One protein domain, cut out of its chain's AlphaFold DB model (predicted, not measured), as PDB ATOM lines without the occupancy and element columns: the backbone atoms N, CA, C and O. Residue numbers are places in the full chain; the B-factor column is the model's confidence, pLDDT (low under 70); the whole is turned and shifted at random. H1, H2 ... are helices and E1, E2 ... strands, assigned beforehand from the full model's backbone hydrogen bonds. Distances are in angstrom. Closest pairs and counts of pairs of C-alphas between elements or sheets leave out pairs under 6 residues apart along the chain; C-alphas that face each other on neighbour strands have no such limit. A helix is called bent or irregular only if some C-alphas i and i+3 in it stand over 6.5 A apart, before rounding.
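This is residues 28 to 100 of the 102 residues of an uncharacterized protein of Petromyzon marinus (UniProt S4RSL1). A small, strongly twisted sheet of three strands makes the core, its strands E1 and E2 bent sharply so that they fold back; two short helices, H1 and H2, form a corner at one side, and the two ends of the printed part meet in a short pairing away from the sheet. The 73 printed residues hold two named helices and four named strands, in the order E1 H1 H2 E2 E3 E4, a mixed class. The sheet's order is E1, E2, E3, all antiparallel. The whole is compact, with a radius of gyration of the C-alphas of 11.4 A and spans of 29 by 28 by 19 A.

Residues 28 to 29 pair antiparallel with residues 97 to 98 of E4, residues 97 to 99, which pairs with no named strand. E1, residues 37 to 44, is an edge strand and bends by 123 degrees at residue 41. Its antiparallel neighbour E2, residues 67 to 77, bends by 147 degrees at residue 70; N 39 and O 75 are 2.9 A apart and N 68 and O 43 2.8 A, within hydrogen-bond range. H1, residues 50 to 56, is not on the sheet. H2, residues 60 to 64, only grazes it. The helices only just touch, with 3 pairs of C-alphas within 8 A, and only at the corner; the closest C-alphas, of Asn 56 and Lys 62, are 6.1 A apart. In both helices every O i to N i+4 pair is within hydrogen-bond range. E2 and E3, residues 82 to 85, form a hairpin, with N 76 and O 83 2.8 A apart. E4 is apart from E3.

E1 runs 12.1 A from C-alpha 37 at (-4.008, 22.568, -19.099), H1 10.2 A, H2 6.2 A, E2 11.2 A, E3 10.1 A, and E4 7.1 A to C-alpha 99 at (-3.765, 29.544, -29.695).

The C-alphas of Val 31 and Leu 71, the two farthest apart, are 29.5 A from each other. The link from E3 to E4 is long, with 11 residues. The printed part has no cut, and no printed residue is under 70 in pLDDT.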
ATOM      1  N   HIS A  28      -4.463  25.054 -27.391       95.69
ATOM      2  CA  HIS A  28      -5.248  23.933 -27.874       95.69
ATOM      3  C   HIS A  28      -4.387  22.994 -28.711       95.69
ATOM      4  O   HIS A  28      -3.613  23.442 -29.559       95.69
ATOM      5  N   CYS A  29      -4.496  21.691 -28.471       96.31
ATOM      6  CA  CYS A  29      -3.745  20.696 -29.219       96.31
ATOM      7  C   CYS A  29      -4.520  20.254 -30.457       96.31
ATOM      8  O   CYS A  29      -5.619  19.734 -30.337       96.31
ATOM      9  N   THR A  30      -3.928  20.378 -31.644       95.25
ATOM     10  CA  THR A  30      -4.588  19.974 -32.898       95.25
ATOM     11  C   THR A  30      -4.503  18.472 -33.192       95.25
ATOM     12  O   THR A  30      -5.025  18.027 -34.206       95.25
ATOM     13  N   VAL A  31      -3.837  17.685 -32.335       96.06
ATOM     14  CA  VAL A  31      -3.715  16.221 -32.490       96.06
ATOM     15  C   VAL A  31      -4.792  15.481 -31.707       96.06
ATOM     16  O   VAL A  31      -5.440  14.599 -32.252       96.06
ATOM     17  N   CYS A  32      -4.964  15.815 -30.426       95.88
ATOM     18  CA  CYS A  32      -5.985  15.187 -29.581       95.88
ATOM     19  C   CYS A  32      -7.251  16.034 -29.428       95.88
ATOM     20  O   CYS A  32      -8.199  15.553 -28.828       95.88
ATOM     21  N   ASP A  33      -7.269  17.265 -29.946       94.94
ATOM     22  CA  ASP A  33      -8.401  18.197 -29.834       94.94
ATOM     23  C   ASP A  33      -8.731  18.617 -28.384       94.94
ATOM     24  O   ASP A  33      -9.815  19.100 -28.076       94.94
ATOM     25  N   PHE A  34      -7.777  18.451 -27.459       94.88
ATOM     26  CA  PHE A  34      -7.912  18.919 -26.079       94.88
ATOM     27  C   PHE A  34      -7.299  20.306 -25.890       94.88
ATOM     28  O   PHE A  34      -6.198  20.610 -26.371       94.88
ATOM     29  N   ARG A  35      -7.959  21.111 -25.053       95.69
ATOM     30  CA  ARG A  35      -7.349  22.292 -24.438       95.69
ATOM     31  C   ARG A  35      -6.125  21.876 -23.620       95.69
ATOM     32  O   ARG A  35      -6.161  20.893 -22.881       95.69
ATOM     33  N   VAL A  36      -5.049  22.650 -23.732       96.75
ATOM     34  CA  VAL A  36      -3.847  22.451 -22.922       96.75
ATOM     35  C   VAL A  36      -4.105  23.013 -21.524       96.75
ATOM     36  O   VAL A  36      -4.435  24.191 -21.369       96.75
ATOM     37  N   VAL A  37      -3.958  22.169 -20.508       96.94
ATOM     38  CA  VAL A  37      -4.008  22.568 -19.099       96.94
ATOM     39  C   VAL A  37      -2.646  23.085 -18.651       96.94
ATOM     40  O   VAL A  37      -1.611  22.637 -19.154       96.94
ATOM     41  N   THR A  38      -2.645  24.016 -17.698       97.00
ATOM     42  CA  THR A  38      -1.426  24.642 -17.176       97.00
ATOM     43  C   THR A  38      -1.407  24.668 -15.654       97.00
ATOM     44  O   THR A  38      -2.429  24.957 -15.034       97.00
ATOM     45  N   PHE A  39      -0.237  24.437 -15.060       97.38
ATOM     46  CA  PHE A  39      -0.030  24.455 -13.611       97.38
ATOM     47  C   PHE A  39       1.180  25.311 -13.240       97.38
ATOM     48  O   PHE A  39       2.304  25.012 -13.646       97.38
ATOM     49  N   ASP A  40       0.956  26.361 -12.453       97.44
ATOM     50  CA  ASP A  40       1.993  27.319 -12.062       97.44
ATOM     51  C   ASP A  40       2.834  26.812 -10.893       97.44
ATOM     52  O   ASP A  40       2.313  26.244  -9.936       97.44
ATOM     53  N   ASN A  41       4.137  27.098 -10.938       97.88
ATOM     54  CA  ASN A  41       5.128  26.666  -9.950       97.88
ATOM     55  C   ASN A  41       5.198  25.143  -9.783       97.88
ATOM     56  O   ASN A  41       5.525  24.638  -8.705       97.88
ATOM     57  N   MET A  42       4.891  24.430 -10.863       98.06
ATOM     58  CA  MET A  42       4.853  22.979 -10.932       98.06
ATOM     59  C   MET A  42       5.576  22.495 -12.187       98.06
ATOM     60  O   MET A  42       5.652  23.199 -13.197       98.06
ATOM     61  N   GLU A  43       6.061  21.262 -12.131       98.06
ATOM     62  CA  GLU A  43       6.587  20.515 -13.266       98.06
ATOM     63  C   GLU A  43       6.047  19.082 -13.266       98.06
ATOM     64  O   GLU A  43       5.700  18.536 -12.219       98.06
ATOM     65  N   TRP A  44       5.982  18.457 -14.438       98.00
ATOM     66  CA  TRP A  44       5.693  17.029 -14.536       98.00
ATOM     67  C   TRP A  44       6.845  16.203 -13.970       98.00
ATOM     68  O   TRP A  44       8.000  16.408 -14.345       98.00
ATOM     69  N   HIS A  45       6.526  15.241 -13.105       97.69
ATOM     70  CA  HIS A  45       7.500  14.273 -12.611       97.69
ATOM     71  C   HIS A  45       8.114  13.479 -13.779       97.69
ATOM     72  O   HIS A  45       7.422  13.152 -14.744       97.69
ATOM     73  N   HIS A  46       9.392  13.102 -13.684       95.12
ATOM     74  CA  HIS A  46      10.107  12.389 -14.756       95.12
ATOM     75  C   HIS A  46       9.508  11.013 -15.104       95.12
ATOM     76  O   HIS A  46       9.739  10.498 -16.190       95.12
ATOM     77  N   SER A  47       8.726  10.426 -14.193       94.94
ATOM     78  CA  SER A  47       8.018   9.161 -14.418       94.94
ATOM     79  C   SER A  47       6.677   9.322 -15.149       94.94
ATOM     80  O   SER A  47       5.921   8.356 -15.219       94.94
ATOM     81  N   CYS A  48       6.305  10.532 -15.580       95.81
ATOM     82  CA  CYS A  48       5.120  10.713 -16.412       95.81
ATOM     83  C   CYS A  48       5.343  10.069 -17.778       95.81
ATOM     84  O   CYS A  48       6.379  10.275 -18.408       95.81
ATOM     85  N   ASP A  49       4.337   9.351 -18.255       96.00
ATOM     86  CA  ASP A  49       4.347   8.719 -19.562       96.00
ATOM     87  C   ASP A  49       3.085   9.071 -20.352       96.00
ATOM     88  O   ASP A  49       2.158   9.724 -19.868       96.00
ATOM     89  N   TYR A  50       3.056   8.622 -21.602       95.31
ATOM     90  CA  TYR A  50       1.935   8.852 -22.498       95.31
ATOM     91  C   TYR A  50       0.606   8.289 -21.964       95.31
ATOM     92  O   TYR A  50      -0.434   8.937 -22.102       95.31
ATOM     93  N   LEU A  51       0.621   7.102 -21.342       97.12
ATOM     94  CA  LEU A  51      -0.593   6.442 -20.854       97.12
ATOM     95  C   LEU A  51      -1.222   7.209 -19.692       97.12
ATOM     96  O   LEU A  51      -2.448   7.300 -19.612       97.12
ATOM     97  N   PHE A  52      -0.405   7.812 -18.829       97.44
ATOM     98  CA  PHE A  52      -0.884   8.662 -17.752       97.44
ATOM     99  C   PHE A  52      -1.739   9.817 -18.286       97.44
ATOM    100  O   PHE A  52      -2.876   9.979 -17.844       97.44
ATOM    101  N   PHE A  53      -1.252  10.584 -19.265       97.56
ATOM    102  CA  PHE A  53      -2.035  11.690 -19.831       97.56
ATOM    103  C   PHE A  53      -3.238  11.193 -20.627       97.56
ATOM    104  O   PHE A  53      -4.325  11.762 -20.502       97.56
ATOM    105  N   ARG A  54      -3.079  10.097 -21.380       96.88
ATOM    106  CA  ARG A  54      -4.168   9.511 -22.166       96.88
ATOM    107  C   ARG A  54      -5.371   9.127 -21.307       96.88
ATOM    108  O   ARG A  54      -6.501   9.385 -21.712       96.88
ATOM    109  N   ASN A  55      -5.117   8.551 -20.136       97.00
ATOM    110  CA  ASN A  55      -6.156   8.018 -19.255       97.00
ATOM    111  C   ASN A  55      -6.723   9.050 -18.271       97.00
ATOM    112  O   ASN A  55      -7.818   8.843 -17.754       97.00
ATOM    113  N   ASN A  56      -5.989  10.130 -17.984       97.12
ATOM    114  CA  ASN A  56      -6.368  11.083 -16.938       97.12
ATOM    115  C   ASN A  56      -6.761  12.472 -17.456       97.12
ATOM    116  O   ASN A  56      -7.370  13.221 -16.706       97.12
ATOM    117  N   MET A  57      -6.470  12.854 -18.703       96.19
ATOM    118  CA  MET A  57      -6.924  14.147 -19.235       96.19
ATOM    119  C   MET A  57      -8.450  14.126 -19.490       96.19
ATOM    120  O   MET A  57      -8.933  13.150 -20.064       96.19
ATOM    121  N   PRO A  58      -9.225  15.169 -19.113       94.75
ATOM    122  CA  PRO A  58      -8.821  16.461 -18.554       94.75
ATOM    123  C   PRO A  58      -8.978  16.576 -17.023       94.75
ATOM    124  O   PRO A  58      -9.104  17.681 -16.500       94.75
ATOM    125  N   ASP A  59      -8.999  15.458 -16.295       97.00
ATOM    126  CA  ASP A  59      -9.209  15.408 -14.845       97.00
ATOM    127  C   ASP A  59      -8.012  16.005 -14.084       97.00
ATOM    128  O   ASP A  59      -6.974  15.375 -13.871       97.00
ATOM    129  N   VAL A  60      -8.168  17.265 -13.676       94.06
ATOM    130  CA  VAL A  60      -7.128  18.055 -13.008       94.06
ATOM    131  C   VAL A  60      -6.660  17.418 -11.699       94.06
ATOM    132  O   VAL A  60      -5.464  17.466 -11.402       94.06
ATOM    133  N   GLU A  61      -7.558  16.801 -10.930       95.56
ATOM    134  CA  GLU A  61      -7.196  16.200  -9.643       95.56
ATOM    135  C   GLU A  61      -6.339  14.947  -9.845       95.56
ATOM    136  O   GLU A  61      -5.321  14.779  -9.172       95.56
ATOM    137  N   LYS A  62      -6.654  14.118 -10.848       97.12
ATOM    138  CA  LYS A  62      -5.795  12.976 -11.207       97.12
ATOM    139  C   LYS A  62      -4.441  13.419 -11.752       97.12
ATOM    140  O   LYS A  62      -3.419  12.819 -11.423       97.12
ATOM    141  N   LEU A  63      -4.410  14.482 -12.555       96.94
ATOM    142  CA  LEU A  63      -3.167  15.026 -13.107       96.94
ATOM    143  C   LEU A  63      -2.226  15.556 -12.015       96.94
ATOM    144  O   LEU A  63      -1.013  15.352 -12.098       96.94
ATOM    145  N   ARG A  64      -2.771  16.168 -10.955       96.25
ATOM    146  CA  ARG A  64      -1.985  16.670  -9.816       96.25
ATOM    147  C   ARG A  64      -1.154  15.596  -9.121       96.25
ATOM    148  O   ARG A  64      -0.096  15.926  -8.593       96.25
ATOM    149  N   ALA A  65      -1.555  14.325  -9.191       96.44
ATOM    150  CA  ALA A  65      -0.816  13.211  -8.592       96.44
ATOM    151  C   ALA A  65       0.602  13.013  -9.165       96.44
ATOM    152  O   ALA A  65       1.424  12.334  -8.552       96.44
ATOM    153  N   ARG A  66       0.905  13.583 -10.339       97.00
ATOM    154  CA  ARG A  66       2.229  13.502 -10.978       97.00
ATOM    155  C   ARG A  66       2.906  14.863 -11.168       97.00
ATOM    156  O   ARG A  66       3.878  14.963 -11.921       97.00
ATOM    157  N   LEU A  67       2.421  15.902 -10.491       97.69
ATOM    158  CA  LEU A  67       3.088  17.201 -10.442       97.69
ATOM    159  C   LEU A  67       4.069  17.260  -9.270       97.69
ATOM    160  O   LEU A  67       3.790  16.781  -8.174       97.69
ATOM    161  N   VAL A  68       5.207  17.904  -9.502       97.94
ATOM    162  CA  VAL A  68       6.204  18.232  -8.480       97.94
ATOM    163  C   VAL A  68       6.304  19.743  -8.379       97.94
ATOM    164  O   VAL A  68       6.277  20.448  -9.389       97.94
ATOM    165  N   ARG A  69       6.436  20.260  -7.157       97.88
ATOM    166  CA  ARG A  69       6.615  21.694  -6.934       97.88
ATOM    167  C   ARG A  69       7.976  22.147  -7.457       97.88
ATOM    168  O   ARG A  69       9.007  21.694  -6.971       97.88
ATOM    169  N   ARG A  70       7.968  23.118  -8.371       97.56
ATOM    170  CA  ARG A  70       9.170  23.790  -8.877       97.56
ATOM    171  C   ARG A  70       8.872  25.255  -9.176       97.56
ATOM    172  O   ARG A  70       8.210  25.597 -10.155       97.56
ATOM    173  N   LEU A  71       9.369  26.141  -8.315       97.56
ATOM    174  CA  LEU A  71       9.131  27.582  -8.429       97.56
ATOM    175  C   LEU A  71       9.658  28.134  -9.760       97.56
ATOM    176  O   LEU A  71      10.726  27.752 -10.231       97.56
ATOM    177  N   GLY A  72       8.902  29.050 -10.362       96.06
ATOM    178  CA  GLY A  72       9.247  29.652 -11.652       96.06
ATOM    179  C   GLY A  72       8.957  28.775 -12.872       96.06
ATOM    180  O   GLY A  72       9.031  29.273 -13.990       96.06
ATOM    181  N   THR A  73       8.595  27.503 -12.685       97.88
ATOM    182  CA  THR A  73       8.238  26.587 -13.776       97.88
ATOM    183  C   THR A  73       6.724  26.530 -13.950       97.88
ATOM    184  O   THR A  73       5.972  26.722 -12.995       97.88
ATOM    185  N   ARG A  74       6.265  26.295 -15.176       98.00
ATOM    186  CA  ARG A  74       4.867  26.007 -15.487       98.00
ATOM    187  C   ARG A  74       4.790  24.690 -16.246       98.00
ATOM    188  O   ARG A  74       5.488  24.505 -17.247       98.00
ATOM    189  N   ALA A  75       3.951  23.784 -15.762       97.88
ATOM    190  CA  ALA A  75       3.668  22.517 -16.420       97.88
ATOM    191  C   ALA A  75       2.504  22.698 -17.395       97.88
ATOM    192  O   ALA A  75       1.497  23.305 -17.041       97.88
ATOM    193  N   TYR A  76       2.639  22.163 -18.602       97.75
ATOM    194  CA  TYR A  76       1.647  22.186 -19.673       97.75
ATOM    195  C   TYR A  76       1.327  20.754 -20.082       97.75
ATOM    196  O   TYR A  76       2.251  19.947 -20.208       97.75
ATOM    197  N   ALA A  77       0.063  20.429 -20.334       97.75
ATOM    198  CA  ALA A  77      -0.291  19.139 -20.918       97.75
ATOM    199  C   ALA A  77      -1.595  19.178 -21.710       97.75
ATOM    200  O   ALA A  77      -2.526  19.901 -21.372       97.75
ATOM    201  N   CYS A  78      -1.668  18.341 -22.734       97.00
ATOM    202  CA  CYS A  78      -2.908  17.840 -23.316       97.00
ATOM    203  C   CYS A  78      -2.922  16.307 -23.182       97.00
ATOM    204  O   CYS A  78      -2.049  15.725 -22.538       97.00
ATOM    205  N   GLN A  79      -3.893  15.629 -23.795       96.94
ATOM    206  CA  GLN A  79      -4.010  14.174 -23.674       96.94
ATOM    207  C   GLN A  79      -2.827  13.414 -24.311       96.94
ATOM    208  O   GLN A  79      -2.508  12.309 -23.883       96.94
ATOM    209  N   CYS A  80      -2.171  13.983 -25.329       95.94
ATOM    210  CA  CYS A  80      -1.124  13.291 -26.092       95.94
ATOM    211  C   CYS A  80       0.300  13.807 -25.858       95.94
ATOM    212  O   CYS A  80       1.252  13.213 -26.362       95.94
ATOM    213  N   SER A  81       0.469  14.940 -25.179       96.75
ATOM    214  CA  SER A  81       1.769  15.599 -25.034       96.75
ATOM    215  C   SER A  81       1.804  16.461 -23.778       96.75
ATOM    216  O   SER A  81       0.776  16.977 -23.341       96.75
ATOM    217  N   TRP A  82       2.994  16.657 -23.224       96.88
ATOM    218  CA  TRP A  82       3.220  17.456 -22.024       96.88
ATOM    219  C   TRP A  82       4.603  18.103 -22.063       96.88
ATOM    220  O   TRP A  82       5.499  17.643 -22.773       96.88
ATOM    221  N   ARG A  83       4.778  19.196 -21.318       96.56
ATOM    222  CA  ARG A  83       6.055  19.908 -21.206       96.56
ATOM    223  C   ARG A  83       6.094  20.756 -19.941       96.56
ATOM    224  O   ARG A  83       5.095  21.366 -19.583       96.56
ATOM    225  N   SER A  84       7.256  20.843 -19.306       97.25
ATOM    226  CA  SER A  84       7.529  21.805 -18.232       97.25
ATOM    227  C   SER A  84       8.429  22.909 -18.782       97.25
ATOM    228  O   SER A  84       9.411  22.616 -19.465       97.25
ATOM    229  N   VAL A  85       8.090  24.173 -18.530       97.12
ATOM    230  CA  VAL A  85       8.801  25.334 -19.088       97.12
ATOM    231  C   VAL A  85       9.131  26.318 -17.971       97.12
ATOM    232  O   VAL A  85       8.269  26.625 -17.153       97.12
ATOM    233  N   GLN A  86      10.368  26.811 -17.941       95.94
ATOM    234  CA  GLN A  86      10.828  27.832 -16.994       95.94
ATOM    235  C   GLN A  86      11.057  29.170 -17.708       95.94
ATOM    236  O   GLN A  86      10.470  30.180 -17.327       95.94
ATOM    237  N   GLU A  87      11.818  29.152 -18.803       94.06
ATOM    238  CA  GLU A  87      12.076  30.328 -19.640       94.06
ATOM    239  C   GLU A  87      11.124  30.393 -20.847       94.06
ATOM    240  O   GLU A  87      10.690  29.342 -21.332       94.06
ATOM    241  N   PRO A  88      10.779  31.594 -21.350       92.19
ATOM    242  CA  PRO A  88       9.900  31.745 -22.506       92.19
ATOM    243  C   PRO A  88      10.441  31.021 -23.743       92.19
ATOM    244  O   PRO A  88      11.610  31.150 -24.099       92.19
ATOM    245  N   THR A  89       9.589  30.253 -24.411       92.88
ATOM    246  CA  THR A  89       9.962  29.450 -25.580       92.88
ATOM    247  C   THR A  89       8.748  29.188 -26.460       92.88
ATOM    248  O   THR A  89       7.611  29.204 -25.992       92.88
ATOM    249  N   GLU A  90       8.961  28.920 -27.740       91.25
ATOM    250  CA  GLU A  90       7.889  28.440 -28.610       91.25
ATOM    251  C   GLU A  90       7.596  26.949 -28.337       91.25
ATOM    252  O   GLU A  90       8.472  26.209 -27.863       91.25
ATOM    253  N   PRO A  91       6.376  26.457 -28.633       88.31
ATOM    254  CA  PRO A  91       6.035  25.043 -28.465       88.31
ATOM    255  C   PRO A  91       7.012  24.084 -29.163       88.31
ATOM    256  O   PRO A  91       7.264  22.999 -28.639       88.31
ATOM    257  N   GLY A  92       7.624  24.509 -30.274       86.12
ATOM    258  CA  GLY A  92       8.480  23.675 -31.114       86.12
ATOM    259  C   GLY A  92       7.669  22.814 -32.086       86.12
ATOM    260  O   GLY A  92       6.446  22.728 -31.998       86.12
ATOM    261  N   SER A  93       8.345  22.166 -33.035       81.06
ATOM    262  CA  SER A  93       7.694  21.375 -34.094       81.06
ATOM    263  C   SER A  93       7.018  20.093 -33.589       81.06
ATOM    264  O   SER A  93       6.072  19.607 -34.207       81.06
ATOM    265  N   ASN A  94       7.476  19.556 -32.456       86.50
ATOM    266  CA  ASN A  94       6.953  18.346 -31.823       86.50
ATOM    267  C   ASN A  94       5.652  18.580 -31.038       86.50
ATOM    268  O   ASN A  94       4.914  17.628 -30.789       86.50
ATOM    269  N   LEU A  95       5.349  19.825 -30.659       91.62
ATOM    270  CA  LEU A  95       4.109  20.181 -29.976       91.62
ATOM    271  C   LEU A  95       3.173  20.903 -30.940       91.62
ATOM    272  O   LEU A  95       3.337  22.079 -31.254       91.62
ATOM    273  N   ARG A  96       2.124  20.202 -31.365       94.44
ATOM    274  CA  ARG A  96       1.052  20.738 -32.215       94.44
ATOM    275  C   ARG A  96       0.050  21.568 -31.395       94.44
ATOM    276  O   ARG A  96      -1.149  21.292 -31.396       94.44
ATOM    277  N   TRP A  97       0.552  22.523 -30.616       95.31
ATOM    278  CA  TRP A  97      -0.245  23.402 -29.762       95.31
ATOM    279  C   TRP A  97      -0.383  24.779 -30.398       95.31
ATOM    280  O   TRP A  97       0.608  25.429 -30.721       95.31
ATOM    281  N   VAL A  98      -1.622  25.234 -30.550       94.38
ATOM    282  CA  VAL A  98      -1.968  26.521 -31.160       94.38
ATOM    283  C   VAL A  98      -2.796  27.359 -30.196       94.38
ATOM    284  O   VAL A  98      -3.390  26.844 -29.255       94.38
ATOM    285  N   CYS A  99      -2.850  28.668 -30.421       93.38
ATOM    286  CA  CYS A  99      -3.765  29.544 -29.695       93.38
ATOM    287  C   CYS A  99      -5.181  29.419 -30.283       93.38
ATOM    288  O   CYS A  99      -5.397  29.768 -31.444       93.38
ATOM    289  N   SER A 100      -6.157  28.963 -29.496       86.88
ATOM    290  CA  SER A 100      -7.563  28.817 -29.899       86.88
ATOM    291  C   SER A 100      -8.351  30.126 -29.769       86.88
ATOM    292  O   SER A 100      -9.399  30.156 -29.127       86.88
TER     293      SER A 100